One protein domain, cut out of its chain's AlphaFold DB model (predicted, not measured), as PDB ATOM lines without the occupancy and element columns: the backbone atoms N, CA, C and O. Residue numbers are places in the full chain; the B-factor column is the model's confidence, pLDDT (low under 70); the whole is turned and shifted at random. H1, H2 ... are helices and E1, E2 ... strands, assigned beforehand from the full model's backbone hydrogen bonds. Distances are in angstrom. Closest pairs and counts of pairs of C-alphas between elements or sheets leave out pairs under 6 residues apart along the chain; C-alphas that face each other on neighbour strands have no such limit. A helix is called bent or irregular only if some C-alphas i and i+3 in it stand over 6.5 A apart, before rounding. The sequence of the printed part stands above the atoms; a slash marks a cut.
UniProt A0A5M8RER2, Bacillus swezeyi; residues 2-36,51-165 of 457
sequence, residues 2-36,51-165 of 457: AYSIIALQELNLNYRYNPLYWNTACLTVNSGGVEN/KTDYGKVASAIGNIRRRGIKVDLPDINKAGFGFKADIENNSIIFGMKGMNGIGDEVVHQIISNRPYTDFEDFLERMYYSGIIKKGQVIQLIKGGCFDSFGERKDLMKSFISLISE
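This is residues 2 to 36 and 51 to 165 of the 457 residues of a protein of Bacillus swezeyi (UniProt A0A5M8RER2). A small three-strand sheet with helices H2 and H3 packed on it makes one lobe of an elongated model, and a loose cluster of four helices, H4, H5, H6 and H7, makes the other, with the link from E3 to H4 leading from the one to the other. Helix H1 leads away from the sheet's lobe at H2, and residues 2 to 9 stick out as a free arm at that end of the longest axis. The printed part has 150 residues with seven named helices and three named strands, in the order H1 H2 H3 E1 E2 E3 H4 H5 H6 H7 along the chain, and the class is mostly helix. The sheet is mixed, in the order E1 E3 E2. The whole is only just compact, close to loose, with a radius of gyration of the C-alphas of 17.3 A, and it spans 62 by 30 by 26 A.

The strands of the sheet are E1, residues 70 to 72, E3, residues 91 to 93, and E2, residues 84 to 86. E1 begins at C-alpha 70, at (144.598, 167.194, 179.906). H2 is residues 19 to 30, 16.4 A long from first to last C-alpha, and H3 is residues 54 to 66, 18.1 A long. H1, the longest helix, is residues 2 to 16, 21.2 A long, and begins at C-alpha 2, at (177.333, 165.256, 175.906). H4 is residues 104 to 112, H5 residues 119 to 128 and H6 residues 134 to 142. H7 is residues 152 to 163, 16.4 A long, and ends at C-alpha 163, at (124.952, 143.814, 163.814). H5 is only just irregular, with C-alphas 125 and 128 at 6.6 A.

E3 is the inner strand and is parallel to E1, with N 72 and O 92 at 2.8 A, within hydrogen-bond range. E2 and E3 form an antiparallel hairpin, with N 86 and O 91 at 2.8 A and N 84 and O 93 at 3.0 A. H2 and H3 on one face of the sheet make two layers, one of helices and one of strands. H2 lies over E3 and E2 at a height over the sheet of 9.2 A and runs along the strands, at 23 degrees to E2 on the local plane. The closest C-alphas of H3 and E1, those of Arg 65 and Val 71, are 7.0 A apart. H2 and H3 touch, closest at the C-alphas of Asn 30 and Ala 60, 5.6 A, at a shallow tilt of 28 degrees, opposite ways. H1 and H2 only just touch, with 3 pairs of C-alphas within 8 A, and only at the corner by their link; the closest C-alphas are those of Asn 14 and Trp 22, 5.9 A. H6 and H7 form a helical hairpin and touch at a shallow tilt of 13 degrees, closest at the C-alphas of Ile 141 and Arg 152, 6.4 A. H5 is close to H6 but not clearly touching, with the C-alphas of Tyr 127 and Lys 134 closest at 7.4 A. H5 is also close to H4 but not clearly touching, with the C-alphas of Ile 110 and Met 126 closest at 7.6 A. H4 is apart from H6 and H7. Every O i to N i+4 pair is within hydrogen-bond range in H1, H2, H3, H4, H6 and H7, and 5 of 6 are in H5.

The two C-alphas farthest apart, those of Ala 2 and Glu 165, are 63.0 A apart. Without residues 2 to 9 the body spans 56 by 31 by 27 A. Residues 37 to 50 are not printed, and C-alphas 36 and 51 are 10.6 A apart across this cut, in the link from H2 to H3. Of the links that are printed whole, the one from E1 to E2 is long, with 11 residues. The mean pLDDT of the printed part is 92.8, and residues 33 to 36 are under 70.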
ATOM      1  N   ALA A   2     178.439 165.693 176.780       86.44
ATOM      2  CA  ALA A   2     177.333 165.256 175.906       86.44
ATOM      3  C   ALA A   2     175.933 165.247 176.569       86.44
ATOM      4  O   ALA A   2     175.021 165.886 176.060       86.44
ATOM      5  N   TYR A   3     175.765 164.620 177.742       89.56
ATOM      6  CA  TYR A   3     174.472 164.619 178.456       89.56
ATOM      7  C   TYR A   3     174.001 166.018 178.880       89.56
ATOM      8  O   TYR A   3     172.811 166.311 178.845       89.56
ATOM      9  N   SER A   4     174.932 166.901 179.250       93.62
ATOM     10  CA  SER A   4     174.616 168.289 179.605       93.62
ATOM     11  C   SER A   4     174.123 169.088 178.394       93.62
ATOM     12  O   SER A   4     173.251 169.934 178.546       93.62
ATOM     13  N   ILE A   5     174.650 168.802 177.195       94.38
ATOM     14  CA  ILE A   5     174.185 169.412 175.941       94.38
ATOM     15  C   ILE A   5     172.754 168.963 175.634       94.38
ATOM     16  O   ILE A   5     171.928 169.814 175.319       94.38
ATOM     17  N   ILE A   6     172.442 167.671 175.791       89.69
ATOM     18  CA  ILE A   6     171.075 167.153 175.612       89.69
ATOM     19  C   ILE A   6     170.118 167.855 176.582       89.69
ATOM     20  O   ILE A   6     169.123 168.423 176.149       89.69
ATOM     21  N   ALA A   7     170.461 167.930 177.871       89.25
ATOM     22  CA  ALA A   7     169.629 168.627 178.855       89.25
ATOM     23  C   ALA A   7     169.415 170.117 178.513       89.25
ATOM     24  O   ALA A   7     168.320 170.645 178.700       89.25
ATOM     25  N   LEU A   8     170.436 170.801 177.978       93.06
ATOM     26  CA  LEU A   8     170.315 172.190 177.527       93.06
ATOM     27  C   LEU A   8     169.409 172.314 176.288       93.06
ATOM     28  O   LEU A   8     168.628 173.260 176.196       93.06
ATOM     29  N   GLN A   9     169.494 171.368 175.348       91.19
ATOM     30  CA  GLN A   9     168.616 171.306 174.178       91.19
ATOM     31  C   GLN A   9     167.158 171.088 174.595       91.19
ATOM     32  O   GLN A   9     166.288 171.838 174.158       91.19
ATOM     33  N   GLU A  10     166.900 170.128 175.483       89.44
ATOM     34  CA  GLU A  10     165.575 169.846 176.045       89.44
ATOM     35  C   GLU A  10     164.992 171.070 176.767       89.44
ATOM     36  O   GLU A  10     163.851 171.464 176.514       89.44
ATOM     37  N   LEU A  11     165.799 171.735 177.605       89.06
ATOM     38  CA  LEU A  11     165.407 172.967 178.293       89.06
ATOM     39  C   LEU A  11     165.070 174.081 177.296       89.06
ATOM     40  O   LEU A  11     164.048 174.748 177.447       89.06
ATOM     41  N   ASN A  12     165.894 174.269 176.263       91.75
ATOM     42  CA  ASN A  12     165.667 175.290 175.241       91.75
ATOM     43  C   ASN A  12     164.394 175.013 174.420       91.75
ATOM     44  O   ASN A  12     163.655 175.949 174.119       91.75
ATOM     45  N   LEU A  13     164.104 173.747 174.096       89.06
ATOM     46  CA  LEU A  13     162.866 173.356 173.414       89.06
ATOM     47  C   LEU A  13     161.634 173.651 174.276       89.06
ATOM     48  O   LEU A  13     160.693 174.281 173.798       89.06
ATOM     49  N   ASN A  14     161.658 173.263 175.552       87.94
ATOM     50  CA  ASN A  14     160.545 173.506 176.473       87.94
ATOM     51  C   ASN A  14     160.351 175.000 176.807       87.94
ATOM     52  O   ASN A  14     159.251 175.416 177.151       87.94
ATOM     53  N   TYR A  15     161.410 175.812 176.717       89.38
ATOM     54  CA  TYR A  15     161.331 177.257 176.948       89.38
ATOM     55  C   TYR A  15     160.810 178.032 175.728       89.38
ATOM     56  O   TYR A  15     160.055 178.988 175.889       89.38
ATOM     57  N   ARG A  16     161.223 177.658 174.506       93.56
ATOM     58  CA  ARG A  16     160.881 178.403 173.278       93.56
ATOM     59  C   ARG A  16     159.565 177.987 172.630       93.56
ATOM     60  O   ARG A  16     158.946 178.814 171.965       93.56
ATOM     61  N   TYR A  17     159.168 176.728 172.769       92.31
ATOM     62  CA  TYR A  17     157.934 176.203 172.189       92.31
ATOM     63  C   TYR A  17     156.882 176.006 173.272       92.31
ATOM     64  O   TYR A  17     157.201 175.946 174.457       92.31
ATOM     65  N   ASN A  18     155.613 175.887 172.872       92.75
ATOM     66  CA  ASN A  18     154.549 175.594 173.824       92.75
ATOM     67  C   ASN A  18     154.900 174.303 174.609       92.75
ATOM     68  O   ASN A  18     155.111 173.261 173.974       92.75
ATOM     69  N   PRO A  19     154.934 174.335 175.958       91.94
ATOM     70  CA  PRO A  19     155.286 173.177 176.787       91.94
ATOM     71  C   PRO A  19     154.430 171.930 176.529       91.94
ATOM     72  O   PRO A  19     154.829 170.812 176.859       91.94
ATOM     73  N   LEU A  20     153.252 172.082 175.920       93.94
ATOM     74  CA  LEU A  20     152.403 170.965 175.521       93.94
ATOM     75  C   LEU A  20     153.080 170.034 174.504       93.94
ATOM     76  O   LEU A  20     152.886 168.821 174.584       93.94
ATOM     77  N   TYR A  21     153.928 170.557 173.611       93.19
ATOM     78  CA  TYR A  21     154.730 169.722 172.710       93.19
ATOM     79  C   TYR A  21     155.697 168.834 173.492       93.19
ATOM     80  O   TYR A  21     155.758 167.627 173.260       93.19
ATOM     81  N   TRP A  22     156.389 169.413 174.477       91.62
ATOM     82  CA  TRP A  22     157.293 168.676 175.357       91.62
ATOM     83  C   TRP A  22     156.555 167.595 176.155       91.62
ATOM     84  O   TRP A  22     156.988 166.443 176.219       91.62
ATOM     85  N   ASN A  23     155.395 167.939 176.714       92.75
ATOM     86  CA  ASN A  23     154.549 166.998 177.443       92.75
ATOM     87  C   ASN A  23     154.028 165.859 176.554       92.75
ATOM     88  O   ASN A  23     153.982 164.713 177.004       92.75
ATOM     89  N   THR A  24     153.684 166.156 175.299       93.75
ATOM     90  CA  THR A  24     153.260 165.156 174.309       93.75
ATOM     91  C   THR A  24     154.403 164.210 173.967       93.75
ATOM     92  O   THR A  24     154.234 163.000 174.077       93.75
ATOM     93  N   ALA A  25     155.597 164.737 173.681       90.19
ATOM     94  CA  ALA A  25     156.785 163.920 173.429       90.19
ATOM     95  C   ALA A  25     157.125 163.025 174.637       90.19
ATOM     96  O   ALA A  25     157.348 161.821 174.496       90.19
ATOM     97  N   CYS A  26     157.067 163.578 175.853       90.12
ATOM     98  CA  CYS A  26     157.238 162.809 177.086       90.12
ATOM     99  C   CYS A  26     156.196 161.689 177.214       90.12
ATOM    100  O   CYS A  26     156.536 160.588 177.653       90.12
ATOM    101  N   LEU A  27     154.931 161.949 176.874       92.00
ATOM    102  CA  LEU A  27     153.875 160.939 176.904       92.00
ATOM    103  C   LEU A  27     154.142 159.829 175.881       92.00
ATOM    104  O   LEU A  27     154.084 158.650 176.242       92.00
ATOM    105  N   THR A  28     154.489 160.180 174.643       89.62
ATOM    106  CA  THR A  28     154.835 159.224 173.579       89.62
ATOM    107  C   THR A  28     155.994 158.314 173.991       89.62
ATOM    108  O   THR A  28     155.895 157.088 173.875       89.62
ATOM    109  N   VAL A  29     157.082 158.875 174.528       88.06
ATOM    110  CA  VAL A  29     158.255 158.086 174.936       88.06
ATOM    111  C   VAL A  29     157.909 157.166 176.112       88.06
ATOM    112  O   VAL A  29     158.159 155.960 176.064       88.06
ATOM    113  N   ASN A  30     157.263 157.701 177.153       88.81
ATOM    114  CA  ASN A  30     156.952 156.938 178.367       88.81
ATOM    115  C   ASN A  30     155.864 155.873 178.167       88.81
ATOM    116  O   ASN A  30     155.819 154.893 178.913       88.81
ATOM    117  N   SER A  31     155.005 156.034 177.161       86.62
ATOM    118  CA  SER A  31     153.996 155.038 176.781       86.62
ATOM    119  C   SER A  31     154.572 153.863 175.980       86.62
ATOM    120  O   SER A  31     153.850 152.914 175.680       86.62
ATOM    121  N   GLY A  32     155.883 153.866 175.708       77.94
ATOM    122  CA  GLY A  32     156.591 152.741 175.102       77.94
ATOM    123  C   GLY A  32     156.674 152.790 173.577       77.94
ATOM    124  O   GLY A  32     156.710 151.728 172.961       77.94
ATOM    125  N   GLY A  33     156.729 153.987 172.981       61.72
ATOM    126  CA  GLY A  33     156.979 154.146 171.545       61.72
ATOM    127  C   GLY A  33     155.715 154.034 170.696       61.72
ATOM    128  O   GLY A  33     155.679 153.311 169.694       61.72
ATOM    129  N   VAL A  34     154.668 154.786 171.058       59.59
ATOM    130  CA  VAL A  34     153.444 154.899 170.237       59.59
ATOM    131  C   VAL A  34     153.739 155.530 168.846       59.59
ATOM    132  O   VAL A  34     152.869 155.591 167.993       59.59
ATOM    133  N   GLU A  35     154.999 155.862 168.548       56.56
ATOM    134  CA  GLU A  35     155.475 156.503 167.314       56.56
ATOM    135  C   GLU A  35     156.603 155.771 166.568       56.56
ATOM    136  O   GLU A  35     157.201 156.380 165.697       56.56
ATOM    137  N   ASN A  36     156.920 154.491 166.825       48.97
ATOM    138  CA  ASN A  36     157.936 153.803 165.999       48.97
ATOM    139  C   ASN A  36     157.430 153.494 164.567       48.97
ATOM    140  O   ASN A  36     157.304 152.336 164.177       48.97
ATOM    141  N   LYS A  51     154.513 145.466 169.573       71.81
ATOM    142  CA  LYS A  51     153.276 145.278 170.334       71.81
ATOM    143  C   LYS A  51     153.092 146.417 171.344       71.81
ATOM    144  O   LYS A  51     153.961 146.614 172.194       71.81
ATOM    145  N   THR A  52     151.936 147.080 171.307       79.00
ATOM    146  CA  THR A  52     151.551 148.114 172.280       79.00
ATOM    147  C   THR A  52     151.512 147.553 173.704       79.00
ATOM    148  O   THR A  52     150.843 146.550 173.983       79.00
ATOM    149  N   ASP A  53     152.231 148.210 174.615       82.56
ATOM    150  CA  ASP A  53     152.225 147.927 176.051       82.56
ATOM    151  C   ASP A  53     151.208 148.842 176.741       82.56
ATOM    152  O   ASP A  53     151.508 149.949 177.187       82.56
ATOM    153  N   TYR A  54     149.964 148.377 176.801       81.44
ATOM    154  CA  TYR A  54     148.852 149.150 177.351       81.44
ATOM    155  C   TYR A  54     149.023 149.503 178.836       81.44
ATOM    156  O   TYR A  54     148.506 150.523 179.285       81.44
ATOM    157  N   GLY A  55     149.772 148.694 179.597       81.56
ATOM    158  CA  GLY A  55     150.104 148.997 180.988       81.56
ATOM    159  C   GLY A  55     151.001 150.229 181.091       81.56
ATOM    160  O   GLY A  55     150.755 151.105 181.928       81.56
ATOM    161  N   LYS A  56     152.000 150.343 180.207       86.31
ATOM    162  CA  LYS A  56     152.838 151.547 180.093       86.31
ATOM    163  C   LYS A  56     152.066 152.749 179.570       86.31
ATOM    164  O   LYS A  56     152.210 153.818 180.154       86.31
ATOM    165  N   VAL A  57     151.223 152.579 178.548       89.19
ATOM    166  CA  VAL A  57     150.358 153.653 178.021       89.19
ATOM    167  C   VAL A  57     149.519 154.261 179.148       89.19
ATOM    168  O   VAL A  57     149.610 155.458 179.413       89.19
ATOM    169  N   ALA A  58     148.779 153.430 179.884       86.06
ATOM    170  CA  ALA A  58     147.934 153.877 180.985       86.06
ATOM    171  C   ALA A  58     148.737 154.528 182.129       86.06
ATOM    172  O   ALA A  58     148.331 155.557 182.671       86.06
ATOM    173  N   SER A  59     149.908 153.974 182.463       86.44
ATOM    174  CA  SER A  59     150.817 154.555 183.465       86.44
ATOM    175  C   SER A  59     151.330 155.934 183.047       86.44
ATOM    176  O   SER A  59     151.361 156.858 183.861       86.44
ATOM    177  N   ALA A  60     151.707 156.093 181.777       91.38
ATOM    178  CA  ALA A  60     152.196 157.350 181.230       91.38
ATOM    179  C   ALA A  60     151.091 158.419 181.211       91.38
ATOM    180  O   ALA A  60     151.326 159.542 181.661       91.38
ATOM    181  N   ILE A  61     149.868 158.053 180.808       91.81
ATOM    182  CA  ILE A  61     148.696 158.941 180.858       91.81
ATOM    183  C   ILE A  61     148.393 159.357 182.298       91.81
ATOM    184  O   ILE A  61     148.230 160.545 182.571       91.81
ATOM    185  N   GLY A  62     148.377 158.408 183.241       87.56
ATOM    186  CA  GLY A  62     148.171 158.707 184.659       87.56
ATOM    187  C   GLY A  62     149.219 159.678 185.215       87.56
ATOM    188  O   GLY A  62     148.888 160.589 185.970       87.56
ATOM    189  N   ASN A  63     150.484 159.545 184.804       88.38
ATOM    190  CA  ASN A  63     151.553 160.469 185.194       88.38
ATOM    191  C   ASN A  63     151.361 161.877 184.621       88.38
ATOM    192  O   ASN A  63     151.549 162.850 185.348       88.38
ATOM    193  N   ILE A  64     150.983 161.986 183.347       91.94
ATOM    194  CA  ILE A  64     150.744 163.267 182.669       91.94
ATOM    195  C   ILE A  64     149.525 163.982 183.267       91.94
ATOM    196  O   ILE A  64     149.619 165.159 183.613       91.94
ATOM    197  N   ARG A  65     148.427 163.262 183.526       90.31
ATOM    198  CA  ARG A  65     147.225 163.835 184.154       90.31
ATOM    199  C   ARG A  65     147.460 164.301 185.588       90.31
ATOM    200  O   ARG A  65     146.964 165.357 185.965       90.31
ATOM    201  N   ARG A  66     148.274 163.585 186.376       86.25
ATOM    202  CA  ARG A  66     148.676 164.038 187.726       86.25
ATOM    203  C   ARG A  66     149.471 165.347 187.717       86.25
ATOM    204  O   ARG A  66     149.492 166.034 188.730       86.25
ATOM    205  N   ARG A  67     150.099 165.705 186.593       89.56
ATOM    206  CA  ARG A  67     150.770 167.002 186.392       89.56
ATOM    207  C   ARG A  67     149.811 168.106 185.924       89.56
ATOM    208  O   ARG A  67     150.271 169.187 185.585       89.56
ATOM    209  N   GLY A  68     148.503 167.840 185.882       90.19
ATOM    210  CA  GLY A  68     147.484 168.800 185.453       90.19
ATOM    211  C   GLY A  68     147.324 168.924 183.936       90.19
ATOM    212  O   GLY A  68     146.617 169.813 183.477       90.19
ATOM    213  N   ILE A  69     147.960 168.052 183.148       93.50
ATOM    214  CA  ILE A  69     147.870 168.088 181.684       93.50
ATOM    215  C   ILE A  69     146.673 167.250 181.235       93.50
ATOM    216  O   ILE A  69     146.556 166.068 181.584       93.50
ATOM    217  N   LYS A  70     145.786 167.856 180.445       95.00
ATOM    218  CA  LYS A  70     144.598 167.194 179.906       95.00
ATOM    219  C   LYS A  70     144.988 166.232 178.784       95.00
ATOM    220  O   LYS A  70     145.767 166.583 177.901       95.00
ATOM    221  N   VAL A  71     144.423 165.027 178.817       95.81
ATOM    222  CA  VAL A  71     144.508 164.055 177.721       95.81
ATOM    223  C   VAL A  71     143.087 163.822 177.233       95.81
ATOM    224  O   VAL A  71     142.269 163.311 177.995       95.81
ATOM    225  N   ASP A  72     142.798 164.259 176.012       96.62
ATOM    226  CA  ASP A  72     141.490 164.140 175.381       96.62
ATOM    227  C   ASP A  72     141.336 162.825 174.623       96.62
ATOM    228  O   ASP A  72     142.311 162.182 174.218       96.62
ATOM    229  N   LEU A  73     140.081 162.414 174.461       96.94
ATOM    230  CA  LEU A  73     139.706 161.242 173.685       96.94
ATOM    231  C   LEU A  73     140.163 161.385 172.222       96.94
ATOM    232  O   LEU A  73     140.284 162.505 171.717       96.94
ATOM    233  N   PRO A  74     140.444 160.268 171.529       97.00
ATOM    234  CA  PRO A  74     140.707 160.320 170.101       97.00
ATOM    235  C   PRO A  74     139.454 160.803 169.364       97.00
ATOM    236  O   PRO A  74     138.363 160.333 169.652       97.00
ATOM    237  N   ASP A  75     139.619 161.669 168.367       97.62
ATOM    238  CA  ASP A  75     138.582 162.017 167.389       97.62
ATOM    239  C   ASP A  75     138.940 161.390 166.034       97.62
ATOM    240  O   ASP A  75     140.108 161.409 165.625       97.62
ATOM    241  N   ILE A  76     137.949 160.822 165.338       98.12
ATOM    242  CA  ILE A  76     138.158 160.044 164.112       98.12
ATOM    243  C   ILE A  76     138.836 160.854 163.003       98.12
ATOM    244  O   ILE A  76     139.571 160.268 162.211       98.12
ATOM    245  N   ASN A  77     138.644 162.174 162.967       97.75
ATOM    246  CA  ASN A  77     139.195 163.075 161.960       97.75
ATOM    247  C   ASN A  77     140.487 163.769 162.420       97.75
ATOM    248  O   ASN A  77     141.335 164.088 161.584       97.75
ATOM    249  N   LYS A  78     140.676 163.984 163.728       96.12
ATOM    250  CA  LYS A  78     141.807 164.764 164.269       96.12
ATOM    251  C   LYS A  78     142.955 163.923 164.828       96.12
ATOM    252  O   LYS A  78     144.107 164.365 164.744       96.12
ATOM    253  N   ALA A  79     142.668 162.758 165.418       95.94
ATOM    254  CA  ALA A  79     143.663 161.965 166.139       95.94
ATOM    255  C   ALA A  79     144.704 161.355 165.193       95.94
ATOM    256  O   ALA A  79     144.371 160.831 164.131       95.94
ATOM    257  N   GLY A  80     145.977 161.421 165.575       93.88
ATOM    258  CA  GLY A  80     147.071 160.829 164.809       93.88
ATOM    259  C   GLY A  80     147.255 159.336 165.081       93.88
ATOM    260  O   GLY A  80     146.517 158.716 165.853       93.88
ATOM    261  N   PHE A  81     148.292 158.773 164.464       93.12
ATOM    262  CA  PHE A  81     148.798 157.448 164.815       93.12
ATOM    263  C   PHE A  81     149.285 157.426 166.276       93.12
ATOM    264  O   PHE A  81     148.803 156.628 167.084       93.12
ATOM    265  N   GLY A  82     150.167 158.375 166.616       92.50
ATOM    266  CA  GLY A  82     150.626 158.693 167.969       92.50
ATOM    267  C   GLY A  82     149.790 159.757 168.685       92.50
ATOM    268  O   GLY A  82     148.792 160.253 168.155       92.50
ATOM    269  N   PHE A  83     150.200 160.093 169.911       94.31
ATOM    270  CA  PHE A  83     149.619 161.213 170.656       94.31
ATOM    271  C   PHE A  83     149.871 162.525 169.912       94.31
ATOM    272  O   PHE A  83     150.934 162.719 169.331       94.31
ATOM    273  N   LYS A  84     148.904 163.443 169.936       94.44
ATOM    274  CA  LYS A  84     149.004 164.714 169.212       94.44
ATOM    275  C   LYS A  84     148.722 165.883 170.145       94.44
ATOM    276  O   LYS A  84     147.713 165.882 170.839       94.44
ATOM    277  N   ALA A  85     149.596 166.885 170.138       95.56
ATOM    278  CA  ALA A  85     149.360 168.128 170.863       95.56
ATOM    279  C   ALA A  85     148.235 168.927 170.184       95.56
ATOM    280  O   ALA A  85     148.306 169.198 168.983       95.56
ATOM    281  N   ASP A  86     147.228 169.321 170.956       96.00
ATOM    282  CA  ASP A  86     146.178 170.257 170.564       96.00
ATOM    283  C   ASP A  86     146.407 171.579 171.301       96.00
ATOM    284  O   ASP A  86     146.042 171.753 172.467       96.00
ATOM    285  N   ILE A  87     147.099 172.494 170.619       94.62
ATOM    286  CA  ILE A  87     147.483 173.794 171.178       94.62
ATOM    287  C   ILE A  87     146.254 174.666 171.444       94.62
ATOM    288  O   ILE A  87     146.248 175.406 172.424       94.62
ATOM    289  N   GLU A  88     145.219 174.561 170.607       93.44
ATOM    290  CA  GLU A  88     144.005 175.375 170.716       93.44
ATOM    291  C   GLU A  88     143.223 175.025 171.986       93.44
ATOM    292  O   GLU A  88     142.774 175.917 172.703       93.44
ATOM    293  N   ASN A  89     143.133 173.730 172.310       94.25
ATOM    294  CA  ASN A  89     142.413 173.238 173.489       94.25
ATOM    295  C   ASN A  89     143.311 172.980 174.711       94.25
ATOM    296  O   ASN A  89     142.826 172.511 175.744       94.25
ATOM    297  N   ASN A  90     144.610 173.283 174.607       94.88
ATOM    298  CA  ASN A  90     145.625 173.014 175.628       94.88
ATOM    299  C   ASN A  90     145.554 171.570 176.172       94.88
ATOM    300  O   ASN A  90     145.551 171.328 177.385       94.88
ATOM    301  N   SER A  91     145.454 170.598 175.263       96.50
ATOM    302  CA  SER A  91     145.308 169.182 175.595       96.50
ATOM    303  C   SER A  91     146.115 168.271 174.675       96.50
ATOM    304  O   SER A  91     146.603 168.662 173.617       96.50
ATOM    305  N   ILE A  92     146.309 167.026 175.100       96.81
ATOM    306  CA  ILE A  92     146.929 165.995 174.269       96.81
ATOM    307  C   ILE A  92     145.825 165.074 173.762       96.81
ATOM    308  O   ILE A  92     145.187 164.392 174.558       96.81
ATOM    309  N   ILE A  93     145.620 165.011 172.451       96.62
ATOM    310  CA  ILE A  93     144.694 164.061 171.831       96.62
ATOM    311  C   ILE A  93     145.321 162.667 171.891       96.62
ATOM    312  O   ILE A  93     146.468 162.458 171.475       96.62
ATOM    313  N   PHE A  94     144.560 161.703 172.404       96.06
ATOM    314  CA  PHE A  94     144.967 160.306 172.461       96.06
ATOM    315  C   PHE A  94     145.225 159.738 171.054       96.06
ATOM    316  O   PHE A  94     144.417 159.907 170.141       96.06
ATOM    317  N   GLY A  95     146.352 159.043 170.879       94.25
ATOM    318  CA  GLY A  95     146.741 158.444 169.599       94.25
ATOM    319  C   GLY A  95     146.052 157.112 169.313       94.25
ATOM    320  O   GLY A  95     145.941 156.261 170.198       94.25
ATOM    321  N   MET A  96     145.642 156.881 168.065       94.25
ATOM    322  CA  MET A  96     144.874 155.685 167.693       94.25
ATOM    323  C   MET A  96     145.641 154.364 167.878       94.25
ATOM    324  O   MET A  96     145.021 153.352 168.200       94.25
ATOM    325  N   LYS A  97     146.980 154.349 167.777       90.75
ATOM    326  CA  LYS A  97     147.796 153.147 168.062       90.75
ATOM    327  C   LYS A  97     147.708 152.698 169.527       90.75
ATOM    328  O   LYS A  97     147.906 151.523 169.848       90.75
ATOM    329  N   GLY A  98     147.405 153.624 170.439       90.62
ATOM    330  CA  GLY A  98     147.192 153.318 171.852       90.62
ATOM    331  C   GLY A  98     145.894 152.550 172.122       90.62
ATOM    332  O   GLY A  98     145.722 152.031 173.226       90.62
ATOM    333  N   MET A  99     144.981 152.472 171.145       93.38
ATOM    334  CA  MET A  99     143.666 151.865 171.325       93.38
ATOM    335  C   MET A  99     143.719 150.337 171.317       93.38
ATOM    336  O   MET A  99     144.351 149.683 170.488       93.38
ATOM    337  N   ASN A 100     142.972 149.740 172.235       91.00
ATOM    338  CA  ASN A 100     142.827 148.305 172.367       91.00
ATOM    339  C   ASN A 100     142.126 147.701 171.150       91.00
ATOM    340  O   ASN A 100     140.959 147.965 170.881       91.00
ATOM    341  N   GLY A 101     142.814 146.784 170.472       90.44
ATOM    342  CA  GLY A 101     142.222 146.013 169.376       90.44
ATOM    343  C   GLY A 101     142.146 146.760 168.044       90.44
ATOM    344  O   GLY A 101     141.596 146.211 167.087       90.44
ATOM    345  N   ILE A 102     142.734 147.956 167.959       94.12
ATOM    346  CA  ILE A 102     142.973 148.665 166.704       94.12
ATOM    347  C   ILE A 102     144.441 148.441 166.334       94.12
ATOM    348  O   ILE A 102     145.339 148.799 167.088       94.12
ATOM    349  N   GLY A 103     144.685 147.746 165.223       91.19
ATOM    350  CA  GLY A 103     146.043 147.480 164.744       91.19
ATOM    351  C   GLY A 103     146.548 148.603 163.847       91.19
ATOM    352  O   GLY A 103     145.735 149.281 163.222       91.19
ATOM    353  N   ASP A 104     147.868 148.742 163.741       91.56
ATOM    354  CA  ASP A 104     148.552 149.803 162.987       91.56
ATOM    355  C   ASP A 104     147.998 149.969 161.561       91.56
ATOM    356  O   ASP A 104     147.628 151.073 161.178       91.56
ATOM    357  N   GLU A 105     147.818 148.869 160.820       92.31
ATOM    358  CA  GLU A 105     147.230 148.899 159.470       92.31
ATOM    359  C   GLU A 105     145.844 149.551 159.452       92.31
ATOM    360  O   GLU A 105     145.553 150.393 158.612       92.31
ATOM    361  N   VAL A 106     144.988 149.219 160.421       95.06
ATOM    362  CA  VAL A 106     143.653 149.821 160.513       95.06
ATOM    363  C   VAL A 106     143.738 151.304 160.846       95.06
ATOM    364  O   VAL A 106     142.957 152.079 160.305       95.06
ATOM    365  N   VAL A 107     144.694 151.722 161.679       95.69
ATOM    366  CA  VAL A 107     144.924 153.148 161.942       95.69
ATOM    367  C   VAL A 107     145.323 153.874 160.657       95.69
ATOM    368  O   VAL A 107     144.747 154.918 160.355       95.69
ATOM    369  N   HIS A 108     146.248 153.316 159.870       95.56
ATOM    370  CA  HIS A 108     146.663 153.909 158.596       95.56
ATOM    371  C   HIS A 108     145.509 153.994 157.597       95.56
ATOM    372  O   HIS A 108     145.305 155.058 157.018       95.56
ATOM    373  N   GLN A 109     144.714 152.929 157.453       97.31
ATOM    374  CA  GLN A 109     143.526 152.936 156.593       97.31
ATOM    375  C   GLN A 109     142.493 153.969 157.057       97.31
ATOM    376  O   GLN A 109     141.902 154.667 156.238       97.31
ATOM    377  N   ILE A 110     142.286 154.112 158.371       97.81
ATOM    378  CA  ILE A 110     141.400 155.149 158.906       97.81
ATOM    379  C   ILE A 110     141.925 156.534 158.531       97.81
ATOM    380  O   ILE A 110     141.130 157.356 158.092       97.81
ATOM    381  N   ILE A 111     143.225 156.792 158.701       96.69
ATOM    382  CA  ILE A 111     143.845 158.094 158.413       96.69
ATOM    383  C   ILE A 111     143.788 158.423 156.916       96.69
ATOM    384  O   ILE A 111     143.438 159.549 156.571       96.69
ATOM    385  N   SER A 112     144.093 157.464 156.040       97.12
ATOM    386  CA  SER A 112     144.131 157.674 154.586       97.12
ATOM    387  C   SER A 112     142.755 157.941 153.970       97.12
ATOM    388  O   SER A 112     142.678 158.591 152.933       97.12
ATOM    389  N   ASN A 113     141.678 157.483 154.614       97.25
ATOM    390  CA  ASN A 113     140.298 157.678 154.159       97.25
ATOM    391  C   ASN A 113     139.609 158.907 154.789       97.25
ATOM    392  O   ASN A 113     138.416 159.118 154.586       97.25
ATOM    393  N   ARG A 114     140.320 159.742 155.552       96.69
ATOM    394  CA  ARG A 114     139.757 160.979 156.128       96.69
ATOM    395  C   ARG A 114     139.571 162.092 155.088       96.69
ATOM    396  O   ARG A 114     140.271 162.102 154.078       96.69
ATOM    397  N   PRO A 115     138.737 163.104 155.391       97.88
ATOM    398  CA  PRO A 115     137.855 163.202 156.560       97.88
ATOM    399  C   PRO A 115     136.552 162.404 156.389       97.88
ATOM    400  O   PRO A 115     136.135 162.116 155.270       97.88
ATOM    401  N   TYR A 116     135.917 162.059 157.508       98.44
ATOM    402  CA  TYR A 116     134.563 161.500 157.585       98.44
ATOM    403  C   TYR A 116     133.550 162.593 157.914       98.44
ATOM    404  O   TYR A 116     133.831 163.441 158.766       98.44
ATOM    405  N   THR A 117     132.408 162.595 157.225       98.12
ATOM    406  CA  THR A 117     131.352 163.604 157.401       98.12
ATOM    407  C   THR A 117     130.427 163.262 158.558       98.12
ATOM    408  O   THR A 117     130.041 164.153 159.308       98.12
ATOM    409  N   ASP A 118     130.107 161.980 158.718       98.44
ATOM    410  CA  ASP A 118     129.295 161.446 159.805       98.44
ATOM    411  C   ASP A 118     129.610 159.957 160.051       98.44
ATOM    412  O   ASP A 118     130.552 159.383 159.493       98.44
ATOM    413  N   PHE A 119     128.848 159.331 160.952       98.38
ATOM    414  CA  PHE A 119     129.053 157.933 161.313       98.38
ATOM    415  C   PHE A 119     128.641 156.950 160.207       98.38
ATOM    416  O   PHE A 119     129.284 155.911 160.078       98.38
ATOM    417  N   GLU A 120     127.624 157.262 159.399       98.19
ATOM    418  CA  GLU A 120     127.181 156.384 158.306       98.19
ATOM    419  C   GLU A 120     128.211 156.379 157.175       98.19
ATOM    420  O   GLU A 120     128.630 155.314 156.729       98.19
ATOM    421  N   ASP A 121     128.734 157.551 156.813       98.56
ATOM    422  CA  ASP A 121     129.834 157.709 155.858       98.56
ATOM    423  C   ASP A 121     131.085 156.901 156.277       98.56
ATOM    424  O   ASP A 121     131.735 156.239 155.460       98.56
ATOM    425  N   PHE A 122     131.396 156.855 157.578       98.62
ATOM    426  CA  PHE A 122     132.437 155.962 158.095       98.62
ATOM    427  C   PHE A 122     132.085 154.474 157.920       98.62
ATOM    428  O   PHE A 122     132.947 153.679 157.526       98.62
ATOM    429  N   LEU A 123     130.846 154.067 158.220       98.44
ATOM    430  CA  LEU A 123     130.411 152.675 158.070       98.44
ATOM    431  C   LEU A 123     130.459 152.220 156.607       98.44
ATOM    432  O   LEU A 123     130.983 151.136 156.345       98.44
ATOM    433  N   GLU A 124     130.004 153.045 155.666       98.25
ATOM    434  CA  GLU A 124     130.059 152.768 154.228       98.25
ATOM    435  C   GLU A 124     131.488 152.537 153.748       98.25
ATOM    436  O   GLU A 124     131.795 151.499 153.147       98.25
ATOM    437  N   ARG A 125     132.389 153.468 154.069       98.12
ATOM    438  CA  ARG A 125     133.758 153.436 153.550       98.12
ATOM    439  C   ARG A 125     134.645 152.415 154.238       98.12
ATOM    440  O   ARG A 125     135.520 151.855 153.582       98.12
ATOM    441  N   MET A 126     134.415 152.125 155.520       98.19
ATOM    442  CA  MET A 126     135.324 151.291 156.314       98.19
ATOM    443  C   MET A 126     134.739 149.928 156.694       98.19
ATOM    444  O   MET A 126     135.451 148.922 156.648       98.19
ATOM    445  N   TYR A 127     133.474 149.866 157.116       98.06
ATOM    446  CA  TYR A 127     132.877 148.635 157.642       98.06
ATOM    447  C   TYR A 127     132.215 147.795 156.545       98.06
ATOM    448  O   TYR A 127     132.535 146.614 156.412       98.06
ATOM    449  N   TYR A 128     131.340 148.389 155.730       97.81
ATOM    450  CA  TYR A 128     130.648 147.686 154.644       97.81
ATOM    451  C   TYR A 128     131.594 147.285 153.507       97.81
ATOM    452  O   TYR A 128     131.405 146.228 152.904       97.81
ATOM    453  N   SER A 129     132.663 148.051 153.284       96.62
ATOM    454  CA  SER A 129     133.768 147.687 152.385       96.62
ATOM    455  C   SER A 129     134.641 146.531 152.904       96.62
ATOM    456  O   SER A 129     135.434 145.965 152.153       96.62
ATOM    457  N   GLY A 130     134.511 146.163 154.185       96.62
ATOM    458  CA  GLY A 130     135.269 145.084 154.817       96.62
ATOM    459  C   GLY A 130     136.688 145.455 155.262       96.62
ATOM    460  O   GLY A 130     137.426 144.561 155.689       96.62
ATOM    461  N   ILE A 131     137.076 146.737 155.208       96.75
ATOM    462  CA  ILE A 131     138.394 147.216 155.667       96.75
ATOM    463  C   ILE A 131     138.553 146.993 157.176       96.75
ATOM    464  O   ILE A 131     139.606 146.544 157.640       96.75
ATOM    465  N   ILE A 132     137.499 147.256 157.952       97.38
ATOM    466  CA  ILE A 132     137.483 147.033 159.400       97.38
ATOM    467  C   ILE A 132     136.391 146.051 159.816       97.38
ATOM    468  O   ILE A 132     135.340 145.912 159.198       97.38
ATOM    469  N   LYS A 133     136.636 145.360 160.927       97.25
ATOM    470  CA  LYS A 133     135.733 144.350 161.492       97.25
ATOM    471  C   LYS A 133     134.836 144.959 162.562       97.25
ATOM    472  O   LYS A 133     135.208 145.926 163.223       97.25
ATOM    473  N   LYS A 134     133.718 144.289 162.865       97.06
ATOM    474  CA  LYS A 134     132.751 144.738 163.888       97.06
ATOM    475  C   LYS A 134     133.379 145.089 165.239       97.06
ATOM    476  O   LYS A 134     133.004 146.066 165.872       97.06
ATOM    477  N   GLY A 135     134.368 144.301 165.671       97.19
ATOM    478  CA  GLY A 135     135.060 144.527 166.938       97.19
ATOM    479  C   GLY A 135     135.850 145.836 166.954       97.19
ATOM    480  O   GLY A 135     135.941 146.459 168.001       97.19
ATOM    481  N   GLN A 136     136.379 146.265 165.807       98.19
ATOM    482  CA  GLN A 136     137.126 147.517 165.678       98.19
ATOM    483  C   GLN A 136     136.180 148.714 165.713       98.19
ATOM    484  O   GLN A 136     136.444 149.650 166.458       98.19
ATOM    485  N   VAL A 137     135.032 148.641 165.027       98.50
ATOM    486  CA  VAL A 137     133.987 149.677 165.115       98.50
ATOM    487  C   VAL A 137     133.534 149.869 166.565       98.50
ATOM    488  O   VAL A 137     133.544 150.988 167.066       98.50
ATOM    489  N   ILE A 138     133.241 148.779 167.285       98.44
ATOM    490  CA  ILE A 138     132.849 148.833 168.705       98.44
ATOM    491  C   ILE A 138     133.921 149.524 169.557       98.44
ATOM    492  O   ILE A 138     133.579 150.330 170.418       98.44
ATOM    493  N   GLN A 139     135.205 149.229 169.337       98.00
ATOM    494  CA  GLN A 139     136.295 149.854 170.095       98.00
ATOM    495  C   GLN A 139     136.460 151.343 169.771       98.00
ATOM    496  O   GLN A 139     136.698 152.130 170.685       98.00
ATOM    497  N   LEU A 140     136.277 151.740 168.509       98.56
ATOM    498  CA  LEU A 140     136.294 153.144 168.089       98.56
ATOM    499  C   LEU A 140     135.128 153.930 168.708       98.56
ATOM    500  O   LEU A 140     135.351 155.007 169.257       98.56
ATOM    501  N   ILE A 141     133.912 153.365 168.716       98.56
ATOM    502  CA  ILE A 141     132.762 153.970 169.408       98.56
ATOM    503  C   ILE A 141     133.066 154.096 170.902       98.56
ATOM    504  O   ILE A 141     132.960 155.184 171.456       98.56
ATOM    505  N   LYS A 142     133.489 153.010 171.565       98.38
ATOM    506  CA  LYS A 142     133.802 153.015 173.004       98.38
ATOM    507  C   LYS A 142     134.850 154.060 173.386       98.38
ATOM    508  O   LYS A 142     134.690 154.716 174.417       98.38
ATOM    509  N   GLY A 143     135.877 154.205 172.550       97.31
ATOM    510  CA  GLY A 143     136.973 155.148 172.736       97.31
ATOM    511  C   GLY A 143     136.605 156.607 172.481       97.31
ATOM    512  O   GLY A 143     137.430 157.465 172.757       97.31
ATOM    513  N   GLY A 144     135.399 156.897 171.989       98.00
ATOM    514  CA  GLY A 144     134.938 158.260 171.722       98.00
ATOM    515  C   GLY A 144     135.366 158.833 170.373       98.00
ATOM    516  O   GLY A 144     135.208 160.028 170.152       98.00
ATOM    517  N   CYS A 145     135.846 157.998 169.440       98.44
ATOM    518  CA  CYS A 145     136.279 158.459 168.114       98.44
ATOM    519  C   CYS A 145     135.192 159.201 167.336       98.44
ATOM    520  O   CYS A 145     135.516 160.036 166.500       98.44
ATOM    521  N   PHE A 146     133.924 158.901 167.605       98.56
ATOM    522  CA  PHE A 146     132.781 159.457 166.887       98.56
ATOM    523  C   PHE A 146     131.963 160.438 167.727       98.56
ATOM    524  O   PHE A 146     130.852 160.776 167.334       98.56
ATOM    525  N   ASP A 147     132.480 160.905 168.868       97.56
ATOM    526  CA  ASP A 147     131.752 161.856 169.720       97.56
ATOM    527  C   ASP A 147     131.459 163.181 168.982       97.56
ATOM    528  O   ASP A 147     130.485 163.862 169.291       97.56
ATOM    529  N   SER A 148     132.248 163.528 167.955       97.12
ATOM    530  CA  SER A 148     131.974 164.660 167.056       97.12
ATOM    531  C   SER A 148     130.801 164.434 166.093       97.12
ATOM    532  O   SER A 148     130.303 165.400 165.519       97.12
ATOM    533  N   PHE A 149     130.334 163.193 165.933       98.12
ATOM    534  CA  PHE A 149     129.188 162.827 165.090       98.12
ATOM    535  C   PHE A 149     127.900 162.588 165.881       98.12
ATOM    536  O   PHE A 149     126.835 162.464 165.277       98.12
ATOM    537  N   GLY A 150     127.963 162.524 167.212       96.69
ATOM    538  CA  GLY A 150     126.780 162.406 168.059       96.69
ATOM    539  C   GLY A 150     127.031 161.683 169.377       96.69
ATOM    540  O   GLY A 150     128.155 161.325 169.730       96.69
ATOM    541  N   GLU A 151     125.944 161.437 170.106       97.31
ATOM    542  CA  GLU A 151     125.992 160.791 171.414       97.31
ATOM    543  C   GLU A 151     126.464 159.336 171.318       97.31
ATOM    544  O   GLU A 151     125.840 158.476 170.688       97.31
ATOM    545  N   ARG A 152     127.557 159.022 172.020       95.81
ATOM    546  CA  ARG A 152     128.246 157.723 171.942       95.81
ATOM    547  C   ARG A 152     127.336 156.518 172.212       95.81
ATOM    548  O   ARG A 152     127.510 155.457 171.612       95.81
ATOM    549  N   LYS A 153     126.361 156.658 173.120       97.00
ATOM    550  CA  LYS A 153     125.385 155.593 173.423       97.00
ATOM    551  C   LYS A 153     124.407 155.359 172.278       97.00
ATOM    552  O   LYS A 153     124.071 154.204 172.020       97.00
ATOM    553  N   ASP A 154     123.996 156.414 171.587       98.06
ATOM    554  CA  ASP A 154     123.090 156.316 170.447       98.06
ATOM    555  C   ASP A 154     123.812 155.735 169.231       98.06
ATOM    556  O   ASP A 154     123.276 154.840 168.576       98.06
ATOM    557  N   LEU A 155     125.073 156.121 169.006       98.38
ATOM    558  CA  LEU A 155     125.936 155.511 167.990       98.38
ATOM    559  C   LEU A 155     126.154 154.013 168.255       98.38
ATOM    560  O   LEU A 155     125.991 153.188 167.354       98.38
ATOM    561  N   MET A 156     126.446 153.637 169.506       98.50
ATOM    562  CA  MET A 156     126.547 152.227 169.900       98.50
ATOM    563  C   MET A 156     125.225 151.493 169.669       98.50
ATOM    564  O   MET A 156     125.224 150.405 169.105       98.50
ATOM    565  N   LYS A 157     124.092 152.077 170.073       98.19
ATOM    566  CA  LYS A 157     122.765 151.482 169.873       98.19
ATOM    567  C   LYS A 157     122.474 151.263 168.389       98.19
ATOM    568  O   LYS A 157     122.072 150.160 168.037       98.19
ATOM    569  N   SER A 158     122.738 152.259 167.544       97.75
ATOM    570  CA  SER A 158     122.594 152.161 166.088       97.75
ATOM    571  C   SER A 158     123.436 151.013 165.520       97.75
ATOM    572  O   SER A 158     122.919 150.126 164.836       97.75
ATOM    573  N   PHE A 159     124.714 150.938 165.905       98.25
ATOM    574  CA  PHE A 159     125.600 149.881 165.429       98.25
ATOM    575  C   PHE A 159     125.205 148.484 165.942       98.25
ATOM    576  O   PHE A 159     125.249 147.517 165.184       98.25
ATOM    577  N   ILE A 160     124.764 148.353 167.201       98.19
ATOM    578  CA  ILE A 160     124.241 147.084 167.736       98.19
ATOM    579  C   ILE A 160     122.956 146.669 167.009       98.19
ATOM    580  O   ILE A 160     122.808 145.496 166.663       98.19
ATOM    581  N   SER A 161     122.051 147.607 166.712       96.50
ATOM    582  CA  SER A 161     120.848 147.332 165.918       96.50
ATOM    583  C   SER A 161     121.192 146.773 164.538       96.50
ATOM    584  O   SER A 161     120.563 145.805 164.114       96.50
ATOM    585  N   LEU A 162     122.239 147.291 163.892       95.38
ATOM    586  CA  LEU A 162     122.755 146.773 162.625       95.38
ATOM    587  C   LEU A 162     123.325 145.347 162.764       95.38
ATOM    588  O   LEU A 162     122.917 144.448 162.028       95.38
ATOM    589  N   ILE A 163     124.250 145.111 163.704       95.88
ATOM    590  CA  ILE A 163     124.952 143.814 163.814       95.88
ATOM    591  C   ILE A 163     124.142 142.711 164.504       95.88
ATOM    592  O   ILE A 163     124.534 141.548 164.444       95.88
ATOM    593  N   SER A 164     123.029 143.052 165.160       94.75
ATOM    594  CA  SER A 164     122.104 142.072 165.746       94.75
ATOM    595  C   SER A 164     121.325 141.268 164.693       94.75
ATOM    596  O   SER A 164     120.647 140.302 165.039       94.75
ATOM    597  N   GLU A 165     121.446 141.641 163.410       92.25
ATOM    598  CA  GLU A 165     120.811 140.989 162.259       92.25
ATOM    599  C   GLU A 165     119.309 140.709 162.477       92.25
ATOM    600  O   GLU A 165     118.869 139.545 162.381       92.25
TER     601      GLU A 165